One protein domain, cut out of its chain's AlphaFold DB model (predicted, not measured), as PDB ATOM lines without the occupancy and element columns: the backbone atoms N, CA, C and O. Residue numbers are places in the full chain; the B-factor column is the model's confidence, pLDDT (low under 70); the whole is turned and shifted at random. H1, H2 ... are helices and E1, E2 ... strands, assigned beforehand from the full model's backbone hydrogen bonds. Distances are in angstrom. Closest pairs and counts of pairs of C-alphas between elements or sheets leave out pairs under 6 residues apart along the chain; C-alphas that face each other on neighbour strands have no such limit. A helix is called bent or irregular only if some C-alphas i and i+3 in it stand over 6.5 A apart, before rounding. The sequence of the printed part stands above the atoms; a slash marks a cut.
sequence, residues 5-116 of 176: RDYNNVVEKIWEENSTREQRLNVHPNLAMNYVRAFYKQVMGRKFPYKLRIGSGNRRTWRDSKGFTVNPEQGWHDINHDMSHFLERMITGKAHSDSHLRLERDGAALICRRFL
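What this domain is: This is residues 5 to 116 of the 176 residues of an uncharacterized protein of Acidithiobacillales bacterium SM1_46 (UniProt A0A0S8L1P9). Three helices, H3, H4 and H5, pack together as the body; H1 packs along H5 at one end, and a small sheet of three short strands packs on H3 and H4 at the other. Short H2 packs on early residues of H4. The 112 printed residues run H1 H2 H3 E1 E2 E3 H4 H5, mostly helix, with a mixed sheet ordered E1 E3 E2. The whole is compact, with a radius of gyration of the C-alphas of 13.1 A and spans of 36 by 29 by 26 A.

Where its parts are: Find C-alpha 5 at (467.651, 451.537, 477.357); H1 runs from there to residue 18, 19.8 A. Next come H2, residues 21 to 25, and H3, 29 to 44, 22.5 A. Look for E1 at 52 to 54, E2 at 62 to 64 and E3 at 67 to 70. H4, 72 to 92, 26.7 A, is irregular: C-alphas 73 and 76 are 8.8 A apart. H5, 100 to 114, 20.9 A, ends at (461.134, 454.497, 451.491).

How they stand to each other: H1 touches H5 at a shallow tilt of 4 degrees, the same way; closest are C-alphas 11 and 105, 5.2 A. H2 touches H4's residues 73 to 77 alone, C-alphas 25 and 75 closest at 4.4 A. H3 touches H4 at a shallow tilt of 20 degrees, C-alphas 29 and 72 closest at 5.7 A. Helical hairpin H4 and H5 stands at a steep tilt of 45 degrees, C-alphas 84 and 104 closest at 5.2 A. E1 and E3 are parallel, N 70 and O 53 at 2.8 A; hairpin E2 and E3 is antiparallel, N 69 and O 62 at 2.8 A. H3 is on one face of the sheet, two layers, at a height over the sheet of 10.8 A; H4 only grazes it. Every O i to N i+4 pair is within hydrogen-bond range in H2, H3 and H5; H1 has 9 of 10, H4 14 of 17.

The domain as a whole: C-alphas 17 and 65 are farthest apart, 37.4 A. The printed part has no cut and no long link; pLDDT is under 70 at residues 5 to 8.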
ATOM      1  N   ARG A   5     466.726 450.452 477.695       67.38
ATOM      2  CA  ARG A   5     467.651 451.537 477.357       67.38
ATOM      3  C   ARG A   5     468.381 451.290 476.033       67.38
ATOM      4  O   ARG A   5     468.573 452.229 475.270       67.38
ATOM      5  N   ASP A   6     468.726 450.040 475.728       67.56
ATOM      6  CA  ASP A   6     469.369 449.662 474.461       67.56
ATOM      7  C   ASP A   6     468.407 449.795 473.272       67.56
ATOM      8  O   ASP A   6     468.827 450.134 472.168       67.56
ATOM      9  N   TYR A   7     467.108 449.584 473.504       63.41
ATOM     10  CA  TYR A   7     466.063 449.810 472.506       63.41
ATOM     11  C   TYR A   7     465.922 451.289 472.143       63.41
ATOM     12  O   TYR A   7     466.024 451.631 470.963       63.41
ATOM     13  N   ASN A   8     465.785 452.157 473.152       65.00
ATOM     14  CA  ASN A   8     465.720 453.600 472.929       65.00
ATOM     15  C   ASN A   8     466.972 454.081 472.180       65.00
ATOM     16  O   ASN A   8     466.862 454.781 471.186       65.00
ATOM     17  N   ASN A   9     468.163 453.615 472.557       71.62
ATOM     18  CA  ASN A   9     469.406 454.076 471.934       71.62
ATOM     19  C   ASN A   9     469.576 453.694 470.453       71.62
ATOM     20  O   ASN A   9     470.366 454.333 469.760       71.62
ATOM     21  N   VAL A  10     468.906 452.648 469.959       75.88
ATOM     22  CA  VAL A  10     469.095 452.166 468.577       75.88
ATOM     23  C   VAL A  10     467.917 452.532 467.681       75.88
ATOM     24  O   VAL A  10     468.134 452.947 466.544       75.88
ATOM     25  N   VAL A  11     466.679 452.387 468.160       82.44
ATOM     26  CA  VAL A  11     465.486 452.682 467.354       82.44
ATOM     27  C   VAL A  11     465.212 454.184 467.314       82.44
ATOM     28  O   VAL A  11     465.041 454.712 466.215       82.44
ATOM     29  N   GLU A  12     465.239 454.892 468.454       84.50
ATOM     30  CA  GLU A  12     465.054 456.358 468.448       84.50
ATOM     31  C   GLU A  12     466.169 457.041 467.679       84.50
ATOM     32  O   GLU A  12     465.893 457.923 466.879       84.50
ATOM     33  N   LYS A  13     467.409 456.563 467.805       88.12
ATOM     34  CA  LYS A  13     468.526 457.111 467.035       88.12
ATOM     35  C   LYS A  13     468.274 457.058 465.523       88.12
ATOM     36  O   LYS A  13     468.512 458.045 464.838       88.12
ATOM     37  N   ILE A  14     467.733 455.954 464.994       90.06
ATOM     38  CA  ILE A  14     467.362 455.875 463.569       90.06
ATOM     39  C   ILE A  14     466.307 456.928 463.229       90.06
ATOM     40  O   ILE A  14     466.426 457.597 462.203       90.06
ATOM     41  N   TRP A  15     465.286 457.079 464.071       90.88
ATOM     42  CA  TRP A  15     464.240 458.072 463.855       90.88
ATOM     43  C   TRP A  15     464.773 459.502 463.908       90.88
ATOM     44  O   TRP A  15     464.472 460.279 463.010       90.88
ATOM     45  N   GLU A  16     465.563 459.848 464.918       89.88
ATOM     46  CA  GLU A  16     466.129 461.184 465.111       89.88
ATOM     47  C   GLU A  16     467.120 461.560 464.005       89.88
ATOM     48  O   GLU A  16     467.099 462.690 463.527       89.88
ATOM     49  N   GLU A  17     467.949 460.617 463.549       91.69
ATOM     50  CA  GLU A  17     468.947 460.876 462.504       91.69
ATOM     51  C   GLU A  17     468.343 460.955 461.096       91.69
ATOM     52  O   GLU A  17     468.914 461.606 460.224       91.69
ATOM     53  N   ASN A  18     467.214 460.280 460.844       91.50
ATOM     54  CA  ASN A  18     466.683 460.103 459.486       91.50
ATOM     55  C   ASN A  18     465.287 460.701 459.273       91.50
ATOM     56  O   ASN A  18     464.744 460.581 458.173       91.50
ATOM     57  N   SER A  19     464.670 461.294 460.299       91.69
ATOM     58  CA  SER A  19     463.317 461.832 460.183       91.69
ATOM     59  C   SER A  19     463.019 462.978 461.144       91.69
ATOM     60  O   SER A  19     463.495 463.018 462.277       91.69
ATOM     61  N   THR A  20     462.137 463.880 460.729       92.00
ATOM     62  CA  THR A  20     461.555 464.881 461.624       92.00
ATOM     63  C   THR A  20     460.347 464.314 462.368       92.00
ATOM     64  O   THR A  20     459.772 463.280 462.009       92.00
ATOM     65  N   ARG A  21     459.924 464.987 463.442       90.19
ATOM     66  CA  ARG A  21     458.700 464.605 464.162       90.19
ATOM     67  C   ARG A  21     457.469 464.724 463.259       90.19
ATOM     68  O   ARG A  21     456.594 463.865 463.304       90.19
ATOM     69  N   GLU A  22     457.424 465.746 462.414       90.12
ATOM     70  CA  GLU A  22     456.335 465.997 461.471       90.12
ATOM     71  C   GLU A  22     456.233 464.861 460.454       90.12
ATOM     72  O   GLU A  22     455.156 464.301 460.281       90.12
ATOM     73  N   GLN A  23     457.354 464.437 459.860       91.81
ATOM     74  CA  GLN A  23     457.386 463.296 458.939       91.81
ATOM     75  C   GLN A  23     456.911 461.998 459.610       91.81
ATOM     76  O   GLN A  23     456.207 461.200 458.987       91.81
ATOM     77  N   ARG A  24     457.261 461.786 460.888       92.06
ATOM     78  CA  ARG A  24     456.833 460.612 461.672       92.06
ATOM     79  C   ARG A  24     455.327 460.584 461.933       92.06
ATOM     80  O   ARG A  24     454.741 459.502 461.957       92.06
ATOM     81  N   LEU A  25     454.705 461.747 462.103       91.62
ATOM     82  CA  LEU A  25     453.255 461.882 462.283       91.62
ATOM     83  C   LEU A  25     452.500 461.940 460.946       91.62
ATOM     84  O   LEU A  25     451.316 461.614 460.882       91.62
ATOM     85  N   ASN A  26     453.185 462.305 459.866       92.44
ATOM     86  CA  ASN A  26     452.628 462.451 458.531       92.44
ATOM     87  C   ASN A  26     452.522 461.108 457.785       92.44
ATOM     88  O   ASN A  26     453.273 460.796 456.853       92.44
ATOM     89  N   VAL A  27     451.570 460.279 458.205       93.31
ATOM     90  CA  VAL A  27     451.388 458.943 457.635       93.31
ATOM     91  C   VAL A  27     450.302 458.943 456.565       93.31
ATOM     92  O   VAL A  27     449.103 458.956 456.843       93.31
ATOM     93  N   HIS A  28     450.717 458.795 455.311       93.69
ATOM     94  CA  HIS A  28     449.790 458.561 454.206       93.69
ATOM     95  C   HIS A  28     449.210 457.134 454.294       93.69
ATOM     96  O   HIS A  28     449.980 456.165 454.279       93.69
ATOM     97  N   PRO A  29     447.875 456.933 454.298       94.06
ATOM     98  CA  PRO A  29     447.268 455.612 454.508       94.06
ATOM     99  C   PRO A  29     447.729 454.532 453.517       94.06
ATOM    100  O   PRO A  29     447.960 453.378 453.887       94.06
ATOM    101  N   ASN A  30     447.919 454.907 452.250       94.50
ATOM    102  CA  ASN A  30     448.411 453.994 451.217       94.50
ATOM    103  C   ASN A  30     449.867 453.577 451.461       94.50
ATOM    104  O   ASN A  30     450.223 452.417 451.237       94.50
ATOM    105  N   LEU A  31     450.704 454.501 451.944       96.12
ATOM    106  CA  LEU A  31     452.093 454.206 452.286       96.12
ATOM    107  C   LEU A  31     452.162 453.292 453.504       96.12
ATOM    108  O   LEU A  31     452.911 452.321 453.461       96.12
ATOM    109  N   ALA A  32     451.326 453.512 454.522       96.56
ATOM    110  CA  ALA A  32     451.248 452.640 455.693       96.56
ATOM    111  C   ALA A  32     450.902 451.189 455.315       96.56
ATOM    112  O   ALA A  32     451.566 450.241 455.735       96.56
ATOM    113  N   MET A  33     449.911 450.991 454.438       97.31
ATOM    114  CA  MET A  33     449.596 449.654 453.922       97.31
ATOM    115  C   MET A  33     450.750 449.036 453.123       97.31
ATOM    116  O   MET A  33     450.989 447.829 453.200       97.31
ATOM    117  N   ASN A  34     451.444 449.840 452.317       97.69
ATOM    118  CA  ASN A  34     452.570 449.367 451.519       97.69
ATOM    119  C   ASN A  34     453.779 449.017 452.389       97.69
ATOM    120  O   ASN A  34     454.441 448.020 452.098       97.69
ATOM    121  N   TYR A  35     454.011 449.765 453.468       98.06
ATOM    122  CA  TYR A  35     454.987 449.443 454.499       98.06
ATOM    123  C   TYR A  35     454.698 448.069 455.104       98.06
ATOM    124  O   TYR A  35     455.544 447.186 455.007       98.06
ATOM    125  N   VAL A  36     453.478 447.832 455.599       97.81
ATOM    126  CA  VAL A  36     453.091 446.538 456.194       97.81
ATOM    127  C   VAL A  36     453.346 445.371 455.234       97.81
ATOM    128  O   VAL A  36     453.909 444.347 455.621       97.81
ATOM    129  N   ARG A  37     452.995 445.527 453.950       98.06
ATOM    130  CA  ARG A  37     453.263 444.499 452.928       98.06
ATOM    131  C   ARG A  37     454.754 444.288 452.688       98.06
ATOM    132  O   ARG A  37     455.186 443.141 452.575       98.06
ATOM    133  N   ALA A  38     455.513 445.373 452.542       97.94
ATOM    134  CA  ALA A  38     456.939 445.325 452.245       97.94
ATOM    135  C   ALA A  38     457.721 444.722 453.412       97.94
ATOM    136  O   ALA A  38     458.514 443.811 453.198       97.94
ATOM    137  N   PHE A  39     457.435 445.174 454.631       98.00
ATOM    138  CA  PHE A  39     458.108 444.718 455.834       98.00
ATOM    139  C   PHE A  39     457.798 443.249 456.128       98.00
ATOM    140  O   PHE A  39     458.713 442.451 456.314       98.00
ATOM    141  N   TYR A  40     456.530 442.836 456.012       97.88
ATOM    142  CA  TYR A  40     456.180 441.419 456.119       97.88
ATOM    143  C   TYR A  40     456.894 440.564 455.072       97.88
ATOM    144  O   TYR A  40     457.394 439.494 455.397       97.88
ATOM    145  N   LYS A  41     456.957 441.016 453.812       98.00
ATOM    146  CA  LYS A  41     457.659 440.275 452.756       98.00
ATOM    147  C   LYS A  41     459.157 440.172 453.038       98.00
ATOM    148  O   LYS A  41     459.726 439.118 452.788       98.00
ATOM    149  N   GLN A  42     459.769 441.237 453.551       97.31
ATOM    150  CA  GLN A  42     461.182 441.260 453.922       97.31
ATOM    151  C   GLN A  42     461.484 440.257 455.041       97.31
ATOM    152  O   GLN A  42     462.454 439.519 454.937       97.31
ATOM    153  N   VAL A  43     460.636 440.194 456.071       96.62
ATOM    154  CA  VAL A  43     460.857 439.332 457.242       96.62
ATOM    155  C   VAL A  43     460.442 437.880 456.985       96.62
ATOM    156  O   VAL A  43     461.161 436.954 457.336       96.62
ATOM    157  N   MET A  44     459.291 437.659 456.347       96.19
ATOM    158  CA  MET A  44     458.695 436.326 456.178       96.19
ATOM    159  C   MET A  44     459.003 435.678 454.822       96.19
ATOM    160  O   MET A  44     458.549 434.564 454.565       96.19
ATOM    161  N   GLY A  45     459.656 436.394 453.902       97.44
ATOM    162  CA  GLY A  45     459.972 435.913 452.550       97.44
ATOM    163  C   GLY A  45     458.759 435.696 451.633       97.44
ATOM    164  O   GLY A  45     458.902 435.199 450.519       97.44
ATOM    165  N   ARG A  46     457.545 436.062 452.065       97.12
ATOM    166  CA  ARG A  46     456.292 435.787 451.340       97.12
ATOM    167  C   ARG A  46     455.323 436.963 451.368       97.12
ATOM    168  O   ARG A  46     455.442 437.877 452.178       97.12
ATOM    169  N   LYS A  47     454.339 436.955 450.465       97.44
ATOM    170  CA  LYS A  47     453.323 438.017 450.379       97.44
ATOM    171  C   LYS A  47     452.468 438.059 451.651       97.44
ATOM    172  O   LYS A  47     452.100 437.017 452.187       97.44
ATOM    173  N   PHE A  48     452.110 439.267 452.086       96.94
ATOM    174  CA  PHE A  48     451.195 439.478 453.208       96.94
ATOM    175  C   PHE A  48     449.825 438.829 452.928       96.94
ATOM    176  O   PHE A  48     449.184 439.205 451.939       96.94
ATOM    177  N   PRO A  49     449.367 437.867 453.753       95.81
ATOM    178  CA  PRO A  49     448.202 437.047 453.422       95.81
ATOM    179  C   PRO A  49     446.863 437.661 453.854       95.81
ATOM    180  O   PRO A  49     445.812 437.178 453.440       95.81
ATOM    181  N   TYR A  50     446.862 438.715 454.678       95.31
ATOM    182  CA  TYR A  50     445.631 439.288 455.234       95.31
ATOM    183  C   TYR A  50     445.114 440.484 454.426       95.31
ATOM    184  O   TYR A  50     445.875 441.253 453.831       95.31
ATOM    185  N   LYS A  51     443.792 440.690 454.450       95.81
ATOM    186  CA  LYS A  51     443.164 441.894 453.893       95.81
ATOM    187  C   LYS A  51     443.484 443.100 454.776       95.81
ATOM    188  O   LYS A  51     443.134 443.096 455.955       95.81
ATOM    189  N   LEU A  52     444.091 444.129 454.188       96.31
ATOM    190  CA  LEU A  52     444.403 445.380 454.879       96.31
ATOM    191  C   LEU A  52     443.203 446.330 454.915       96.31
ATOM    192  O   LEU A  52     442.406 446.382 453.972       96.31
ATOM    193  N   ARG A  53     443.085 447.070 456.015       95.25
ATOM    194  CA  ARG A  53     442.059 448.091 456.263       95.25
ATOM    195  C   ARG A  53     442.703 449.292 456.940       95.25
ATOM    196  O   ARG A  53     443.656 449.111 457.691       95.25
ATOM    197  N   ILE A  54     442.171 450.483 456.693       94.81
ATOM    198  CA  ILE A  54     442.553 451.683 457.442       94.81
ATOM    199  C   ILE A  54     441.661 451.794 458.674       94.81
ATOM    200  O   ILE A  54     440.436 451.721 458.561       94.81
ATOM    201  N   GLY A  55     442.295 451.905 459.835       91.88
ATOM    202  CA  GLY A  55     441.679 452.303 461.091       91.88
ATOM    203  C   GLY A  55     441.789 453.811 461.303       91.88
ATOM    204  O   GLY A  55     442.485 454.498 460.562       91.88
ATOM    205  N   SER A  56     441.085 454.300 462.317       90.94
ATOM    206  CA  SER A  56     441.113 455.692 462.765       90.94
ATOM    207  C   SER A  56     440.742 455.787 464.245       90.94
ATOM    208  O   SER A  56     440.193 454.827 464.823       90.94
ATOM    209  N   GLY A  57     441.011 456.951 464.836       88.69
ATOM    210  CA  GLY A  57     440.814 457.279 466.242       88.69
ATOM    211  C   GLY A  57     441.818 456.575 467.151       88.69
ATOM    212  O   GLY A  57     442.931 456.249 466.751       88.69
ATOM    213  N   ASN A  58     441.391 456.262 468.376       87.44
ATOM    214  CA  ASN A  58     442.213 455.605 469.401       87.44
ATOM    215  C   ASN A  58     442.388 454.079 469.187       87.44
ATOM    216  O   ASN A  58     442.361 453.290 470.130       87.44
ATOM    217  N   ARG A  59     442.453 453.620 467.933       88.12
ATOM    218  CA  ARG A  59     442.647 452.197 467.602       88.12
ATOM    219  C   ARG A  59     444.110 451.943 467.270       88.12
ATOM    220  O   ARG A  59     444.701 452.702 466.518       88.12
ATOM    221  N   ARG A  60     444.676 450.838 467.746       92.56
ATOM    222  CA  ARG A  60     446.039 450.429 467.372       92.56
ATOM    223  C   ARG A  60     446.102 449.844 465.962       92.56
ATOM    224  O   ARG A  60     445.065 449.603 465.337       92.56
ATOM    225  N   THR A  61     447.307 449.595 465.466       92.62
ATOM    226  CA  THR A  61     447.523 448.733 464.304       92.62
ATOM    227  C   THR A  61     447.483 447.283 464.785       92.62
ATOM    228  O   THR A  61     448.232 446.885 465.664       92.62
ATOM    229  N   TRP A  62     446.559 446.465 464.284       92.50
ATOM    230  CA  TRP A  62     446.392 445.108 464.817       92.50
ATOM    231  C   TRP A  62     445.693 444.154 463.853       92.50
ATOM    232  O   TRP A  62     444.979 444.545 462.924       92.50
ATOM    233  N   ARG A  63     445.884 442.857 464.110       90.69
ATOM    234  CA  ARG A  63     445.218 441.764 463.402       90.69
ATOM    235  C   ARG A  63     443.925 441.366 464.114       90.69
ATOM    236  O   ARG A  63     443.979 440.919 465.256       90.69
ATOM    237  N   ASP A  64     442.810 441.386 463.393       87.94
ATOM    238  CA  ASP A  64     441.529 440.840 463.844       87.94
ATOM    239  C   ASP A  64     441.145 439.563 463.065       87.94
ATOM    240  O   ASP A  64     441.882 439.071 462.202       87.94
ATOM    241  N   SER A  65     439.978 438.986 463.366       85.94
ATOM    242  CA  SER A  65     439.468 437.807 462.647       85.94
ATOM    243  C   SER A  65     439.116 438.091 461.182       85.94
ATOM    244  O   SER A  65     438.978 437.165 460.386       85.94
ATOM    245  N   LYS A  66     438.971 439.364 460.804       87.50
ATOM    246  CA  LYS A  66     438.495 439.814 459.496       87.50
ATOM    247  C   LYS A  66     439.619 440.389 458.615       87.50
ATOM    248  O   LYS A  66     439.356 440.707 457.447       87.50
ATOM    249  N   GLY A  67     440.837 440.551 459.132       93.94
ATOM    250  CA  GLY A  67     441.982 441.111 458.421       93.94
ATOM    251  C   GLY A  67     443.023 441.764 459.333       93.94
ATOM    252  O   GLY A  67     443.201 441.390 460.490       93.94
ATOM    253  N   PHE A  68     443.746 442.731 458.775       95.81
ATOM    254  CA  PHE A  68     444.755 443.514 459.482       95.81
ATOM    255  C   PHE A  68     444.442 445.000 459.319       95.81
ATOM    256  O   PHE A  68     444.334 445.504 458.197       95.81
ATOM    257  N   THR A  69     444.241 445.684 460.436       96.75
ATOM    258  CA  THR A  69     443.907 447.106 460.478       96.75
ATOM    259  C   THR A  69     445.177 447.898 460.734       96.75
ATOM    260  O   THR A  69     445.889 447.612 461.687       96.75
ATOM    261  N   VAL A  70     445.446 448.887 459.888       96.94
ATOM    262  CA  VAL A  70     446.566 449.825 460.012       96.94
ATOM    263  C   VAL A  70     445.987 451.175 460.388       96.94
ATOM    264  O   VAL A  70     445.072 451.621 459.696       96.94
ATOM    265  N   ASN A  71     446.479 451.813 461.450       96.06
ATOM    266  CA  ASN A  71     446.035 453.154 461.833       96.06
ATOM    267  C   ASN A  71     447.124 454.206 461.550       96.06
ATOM    268  O   ASN A  71     448.059 454.324 462.337       96.06
ATOM    269  N   PRO A  72     446.997 454.984 460.460       94.56
ATOM    270  CA  PRO A  72     447.912 456.076 460.138       94.56
ATOM    271  C   PRO A  72     447.937 457.206 461.178       94.56
ATOM    272  O   PRO A  72     448.967 457.842 461.345       94.56
ATOM    273  N   GLU A  73     446.842 457.437 461.911       93.69
ATOM    274  CA  GLU A  73     446.727 458.552 462.870       93.69
ATOM    275  C   GLU A  73     447.606 458.380 464.122       93.69
ATOM    276  O   GLU A  73     447.814 459.337 464.859       93.69
ATOM    277  N   GLN A  74     448.123 457.172 464.374       93.00
ATOM    278  CA  GLN A  74     449.060 456.897 465.474       93.00
ATOM    279  C   GLN A  74     450.520 457.222 465.100       93.00
ATOM    280  O   GLN A  74     451.400 457.222 465.951       93.00
ATOM    281  N   GLY A  75     450.803 457.524 463.830       94.50
ATOM    282  CA  GLY A  75     452.165 457.793 463.377       94.50
ATOM    283  C   GLY A  75     452.953 456.533 463.005       94.50
ATOM    284  O   GLY A  75     452.567 455.394 463.277       94.50
ATOM    285  N   TRP A  76     454.085 456.743 462.338       96.19
ATOM    286  CA  TRP A  76     454.950 455.668 461.854       96.19
ATOM    287  C   TRP A  76     455.554 454.827 462.977       96.19
ATOM    288  O   TRP A  76     455.727 453.622 462.793       96.19
ATOM    289  N   HIS A  77     455.843 455.450 464.121       94.56
ATOM    290  CA  HIS A  77     456.402 454.782 465.293       94.56
ATOM    291  C   HIS A  77     455.475 453.664 465.786       94.56
ATOM    292  O   HIS A  77     455.862 452.499 465.798       94.56
ATOM    293  N   ASP A  78     454.216 453.991 466.076       95.12
ATOM    294  CA  ASP A  78     453.254 453.025 466.612       95.12
ATOM    295  C   ASP A  78     452.900 451.935 465.594       95.12
ATOM    296  O   ASP A  78     452.781 450.762 465.943       95.12
ATOM    297  N   ILE A  79     452.810 452.283 464.305       96.81
ATOM    298  CA  ILE A  79     452.613 451.293 463.235       96.81
ATOM    299  C   ILE A  79     453.790 450.314 463.173       96.81
ATOM    300  O   ILE A  79     453.583 449.116 462.964       96.81
ATOM    301  N   ASN A  80     455.020 450.809 463.316       96.88
ATOM    302  CA  ASN A  80     456.220 449.983 463.322       96.88
ATOM    303  C   ASN A  80     456.259 449.058 464.544       96.88
ATOM    304  O   ASN A  80     456.455 447.854 464.381       96.88
ATOM    305  N   HIS A  81     455.993 449.610 465.725       94.25
ATOM    306  CA  HIS A  81     455.943 448.894 466.994       94.25
ATOM    307  C   HIS A  81     454.882 447.779 467.005       94.25
ATOM    308  O   HIS A  81     455.158 446.616 467.295       94.25
ATOM    309  N   ASP A  82     453.654 448.086 466.592       95.38
ATOM    310  CA  ASP A  82     452.591 447.083 466.516       95.38
ATOM    311  C   ASP A  82     452.908 445.986 465.476       95.38
ATOM    312  O   ASP A  82     452.600 444.800 465.667       95.38
ATOM    313  N   MET A  83     453.536 446.359 464.355       95.81
ATOM    314  CA  MET A  83     453.905 445.414 463.300       95.81
ATOM    315  C   MET A  83     455.074 444.510 463.708       95.81
ATOM    316  O   MET A  83     455.058 443.322 463.375       95.81
ATOM    317  N   SER A  84     456.063 445.031 464.437       94.69
ATOM    318  CA  SER A  84     457.173 444.239 464.972       94.69
ATOM    319  C   SER A  84     456.653 443.206 465.977       94.69
ATOM    320  O   SER A  84     456.975 442.025 465.843       94.69
ATOM    321  N   HIS A  85     455.736 443.589 466.874       94.00
ATOM    322  CA  HIS A  85     455.045 442.658 467.772       94.00
ATOM    323  C   HIS A  85     454.244 441.585 467.034       94.00
ATOM    324  O   HIS A  85     454.243 440.411 467.421       94.00
ATOM    325  N   PHE A  86     453.550 441.969 465.963       94.62
ATOM    326  CA  PHE A  86     452.799 441.020 465.152       94.62
ATOM    327  C   PHE A  86     453.713 439.985 464.481       94.62
ATOM    328  O   PHE A  86     453.418 438.790 464.519       94.62
ATOM    329  N   LEU A  87     454.812 440.433 463.873       94.62
ATOM    330  CA  LEU A  87     455.781 439.560 463.211       94.62
ATOM    331  C   LEU A  87     456.497 438.651 464.205       94.62
ATOM    332  O   LEU A  87     456.593 437.451 463.961       94.62
ATOM    333  N   GLU A  88     456.920 439.194 465.343       93.00
ATOM    334  CA  GLU A  88     457.542 438.428 466.419       93.00
ATOM    335  C   GLU A  88     456.622 437.289 466.876       93.00
ATOM    336  O   GLU A  88     457.018 436.125 466.858       93.00
ATOM    337  N   ARG A  89     455.340 437.588 467.135       93.31
ATOM    338  CA  ARG A  89     454.346 436.565 467.491       93.31
ATOM    339  C   ARG A  89     454.199 435.487 466.417       93.31
ATOM    340  O   ARG A  89     453.965 434.332 466.754       93.31
ATOM    341  N   MET A  90     454.313 435.841 465.141       91.69
ATOM    342  CA  MET A  90     454.231 434.874 464.041       91.69
ATOM    343  C   MET A  90     455.468 433.974 463.942       91.69
ATOM    344  O   MET A  90     455.342 432.855 463.451       91.69
ATOM    345  N   ILE A  91     456.636 434.453 464.374       92.62
ATOM    346  CA  ILE A  91     457.905 433.718 464.314       92.62
ATOM    347  C   ILE A  91     458.083 432.843 465.558       92.62
ATOM    348  O   ILE A  91     458.408 431.666 465.437       92.62
ATOM    349  N   THR A  92     457.863 433.399 466.750       90.94
ATOM    350  CA  THR A  92     458.207 432.749 468.027       90.94
ATOM    351  C   THR A  92     456.996 432.306 468.841       90.94
ATOM    352  O   THR A  92     457.147 431.628 469.857       90.94
ATOM    353  N   GLY A  93     455.783 432.701 468.442       90.19
ATOM    354  CA  GLY A  93     454.561 432.487 469.220       90.19
ATOM    355  C   GLY A  93     454.400 433.440 470.412       90.19
ATOM    356  O   GLY A  93     453.343 433.445 471.043       90.19
ATOM    357  N   LYS A  94     455.402 434.278 470.719       86.00
ATOM    358  CA  LYS A  94     455.388 435.236 471.836       86.00
ATOM    359  C   LYS A  94     455.302 436.664 471.311       86.00
ATOM    360  O   LYS A  94     455.861 436.979 470.275       86.00
ATOM    361  N   ALA A  95     454.580 437.539 472.009       73.00
ATOM    362  CA  ALA A  95     454.427 438.930 471.573       73.00
ATOM    363  C   ALA A  95     455.574 439.834 472.045       73.00
ATOM    364  O   ALA A  95     455.983 440.718 471.307       73.00
ATOM    365  N   HIS A  96     456.102 439.597 473.247       75.38
ATOM    366  CA  HIS A  96     457.104 440.452 473.885       75.38
ATOM    367  C   HIS A  96     458.378 439.654 474.158       75.38
ATOM    368  O   HIS A  96     458.559 439.102 475.241       75.38
ATOM    369  N   SER A  97     459.239 439.558 473.153       76.75
ATOM    370  CA  SER A  97     460.610 439.071 473.303       76.75
ATOM    371  C   SER A  97     461.591 440.174 472.892       76.75
ATOM    372  O   SER A  97     461.238 441.097 472.149       76.75
ATOM    373  N   ASP A  98     462.842 440.059 473.329       77.62
ATOM    374  CA  ASP A  98     463.908 441.002 472.966       77.62
ATOM    375  C   ASP A  98     464.219 440.980 471.456       77.62
ATOM    376  O   ASP A  98     464.781 441.935 470.918       77.62
ATOM    377  N   SER A  99     463.845 439.917 470.732       79.75
ATOM    378  CA  SER A  99     464.038 439.856 469.279       79.75
ATOM    379  C   SER A  99     463.115 440.801 468.513       79.75
ATOM    380  O   SER A  99     463.499 441.232 467.422       79.75
ATOM    381  N   HIS A 100     461.981 441.220 469.092       85.94
ATOM    382  CA  HIS A 100     461.106 442.201 468.441       85.94
ATOM    383  C   HIS A 100     461.813 443.550 468.237       85.94
ATOM    384  O   HIS A 100     461.546 444.221 467.246       85.94
ATOM    385  N   LEU A 101     462.786 443.901 469.089       87.56
ATOM    386  CA  LEU A 101     463.564 445.141 468.968       87.56
ATOM    387  C   LEU A 101     464.357 445.181 467.654       87.56
ATOM    388  O   LEU A 101     464.504 446.232 467.035       87.56
ATOM    389  N   ARG A 102     464.857 444.021 467.195       89.44
ATOM    390  CA  ARG A 102     465.563 443.912 465.906       89.44
ATOM    391  C   ARG A 102     464.610 444.145 464.743       89.44
ATOM    392  O   ARG A 102     464.951 444.878 463.822       89.44
ATOM    393  N   LEU A 103     463.418 443.550 464.811       93.50
ATOM    394  CA  LEU A 103     462.371 443.774 463.817       93.50
ATOM    395  C   LEU A 103     461.982 445.250 463.791       93.50
ATOM    396  O   LEU A 103     461.925 445.851 462.726       93.50
ATOM    397  N   GLU A 104     461.777 445.858 464.953       94.12
ATOM    398  CA  GLU A 104     461.382 447.254 465.033       94.12
ATOM    399  C   GLU A 104     462.448 448.206 464.481       94.12
ATOM    400  O   GLU A 104     462.125 449.102 463.702       94.12
ATOM    401  N   ARG A 105     463.726 447.965 464.787       93.56
ATOM    402  CA  ARG A 105     464.852 448.679 464.174       93.56
ATOM    403  C   ARG A 105     464.833 448.567 462.647       93.56
ATOM    404  O   ARG A 105     464.953 449.571 461.946       93.56
ATOM    405  N   ASP A 106     464.689 447.352 462.125       95.12
ATOM    406  CA  ASP A 106     464.717 447.097 460.681       95.12
ATOM    407  C   ASP A 106     463.497 447.715 459.973       95.12
ATOM    408  O   ASP A 106     463.603 448.204 458.843       95.12
ATOM    409  N   GLY A 107     462.348 447.736 460.651       96.94
ATOM    410  CA  GLY A 107     461.133 448.409 460.210       96.94
ATOM    411  C   GLY A 107     461.284 449.930 460.178       96.94
ATOM    412  O   GLY A 107     460.972 450.543 459.155       96.94
ATOM    413  N   ALA A 108     461.854 450.535 461.225       96.44
ATOM    414  CA  ALA A 108     462.148 451.971 461.285       96.44
ATOM    415  C   ALA A 108     463.083 452.400 460.145       96.44
ATOM    416  O   ALA A 108     462.780 453.337 459.403       96.44
ATOM    417  N   ALA A 109     464.167 451.649 459.925       95.88
ATOM    418  CA  ALA A 109     465.090 451.888 458.818       95.88
ATOM    419  C   ALA A 109     464.391 451.775 457.448       95.88
ATOM    420  O   ALA A 109     464.628 452.581 456.543       95.88
ATOM    421  N   LEU A 110     463.493 450.797 457.281       97.31
ATOM    422  CA  LEU A 110     462.713 450.644 456.054       97.31
ATOM    423  C   LEU A 110     461.753 451.821 455.827       97.31
ATOM    424  O   LEU A 110     461.608 452.260 454.681       97.31
ATOM    425  N   ILE A 111     461.103 452.320 456.883       97.25
ATOM    426  CA  ILE A 111     460.222 453.492 456.815       97.25
ATOM    427  C   ILE A 111     461.019 454.712 456.374       97.25
ATOM    428  O   ILE A 111     460.672 455.306 455.350       97.25
ATOM    429  N   CYS A 112     462.111 455.016 457.077       94.88
ATOM    430  CA  CYS A 112     462.959 456.170 456.788       94.88
ATOM    431  C   CYS A 112     463.461 456.160 455.341       94.88
ATOM    432  O   CYS A 112     463.366 457.156 454.634       94.88
ATOM    433  N   ARG A 113     463.887 454.995 454.847       95.25
ATOM    434  CA  ARG A 113     464.418 454.854 453.485       95.25
ATOM    435  C   ARG A 113     463.378 455.020 452.370       95.25
ATOM    436  O   ARG A 113     463.755 455.330 451.245       95.25
ATOM    437  N   ARG A 114     462.096 454.700 452.602       95.50
ATOM    438  CA  ARG A 114     461.134 454.497 451.491       95.50
ATOM    439  C   ARG A 114     459.783 455.189 451.647       95.50
ATOM    440  O   ARG A 114     459.145 455.506 450.638       95.50
ATOM    441  N   PHE A 115     459.310 455.362 452.873       95.25
ATOM    442  CA  PHE A 115     457.905 455.662 453.146       95.25
ATOM    443  C   PHE A 115     457.667 457.041 453.760       95.25
ATOM    444  O   PHE A 115     456.526 457.499 453.720       95.25
ATOM    445  N   LEU A 116     458.706 457.719 454.253       93.06
ATOM    446  CA  LEU A 116     458.587 459.103 454.706       93.06
ATOM    447  C   LEU A 116     458.258 460.052 453.552       93.06
ATOM    448  O   LEU A 116     458.640 459.823 452.398       93.06
TER     449      LEU A 116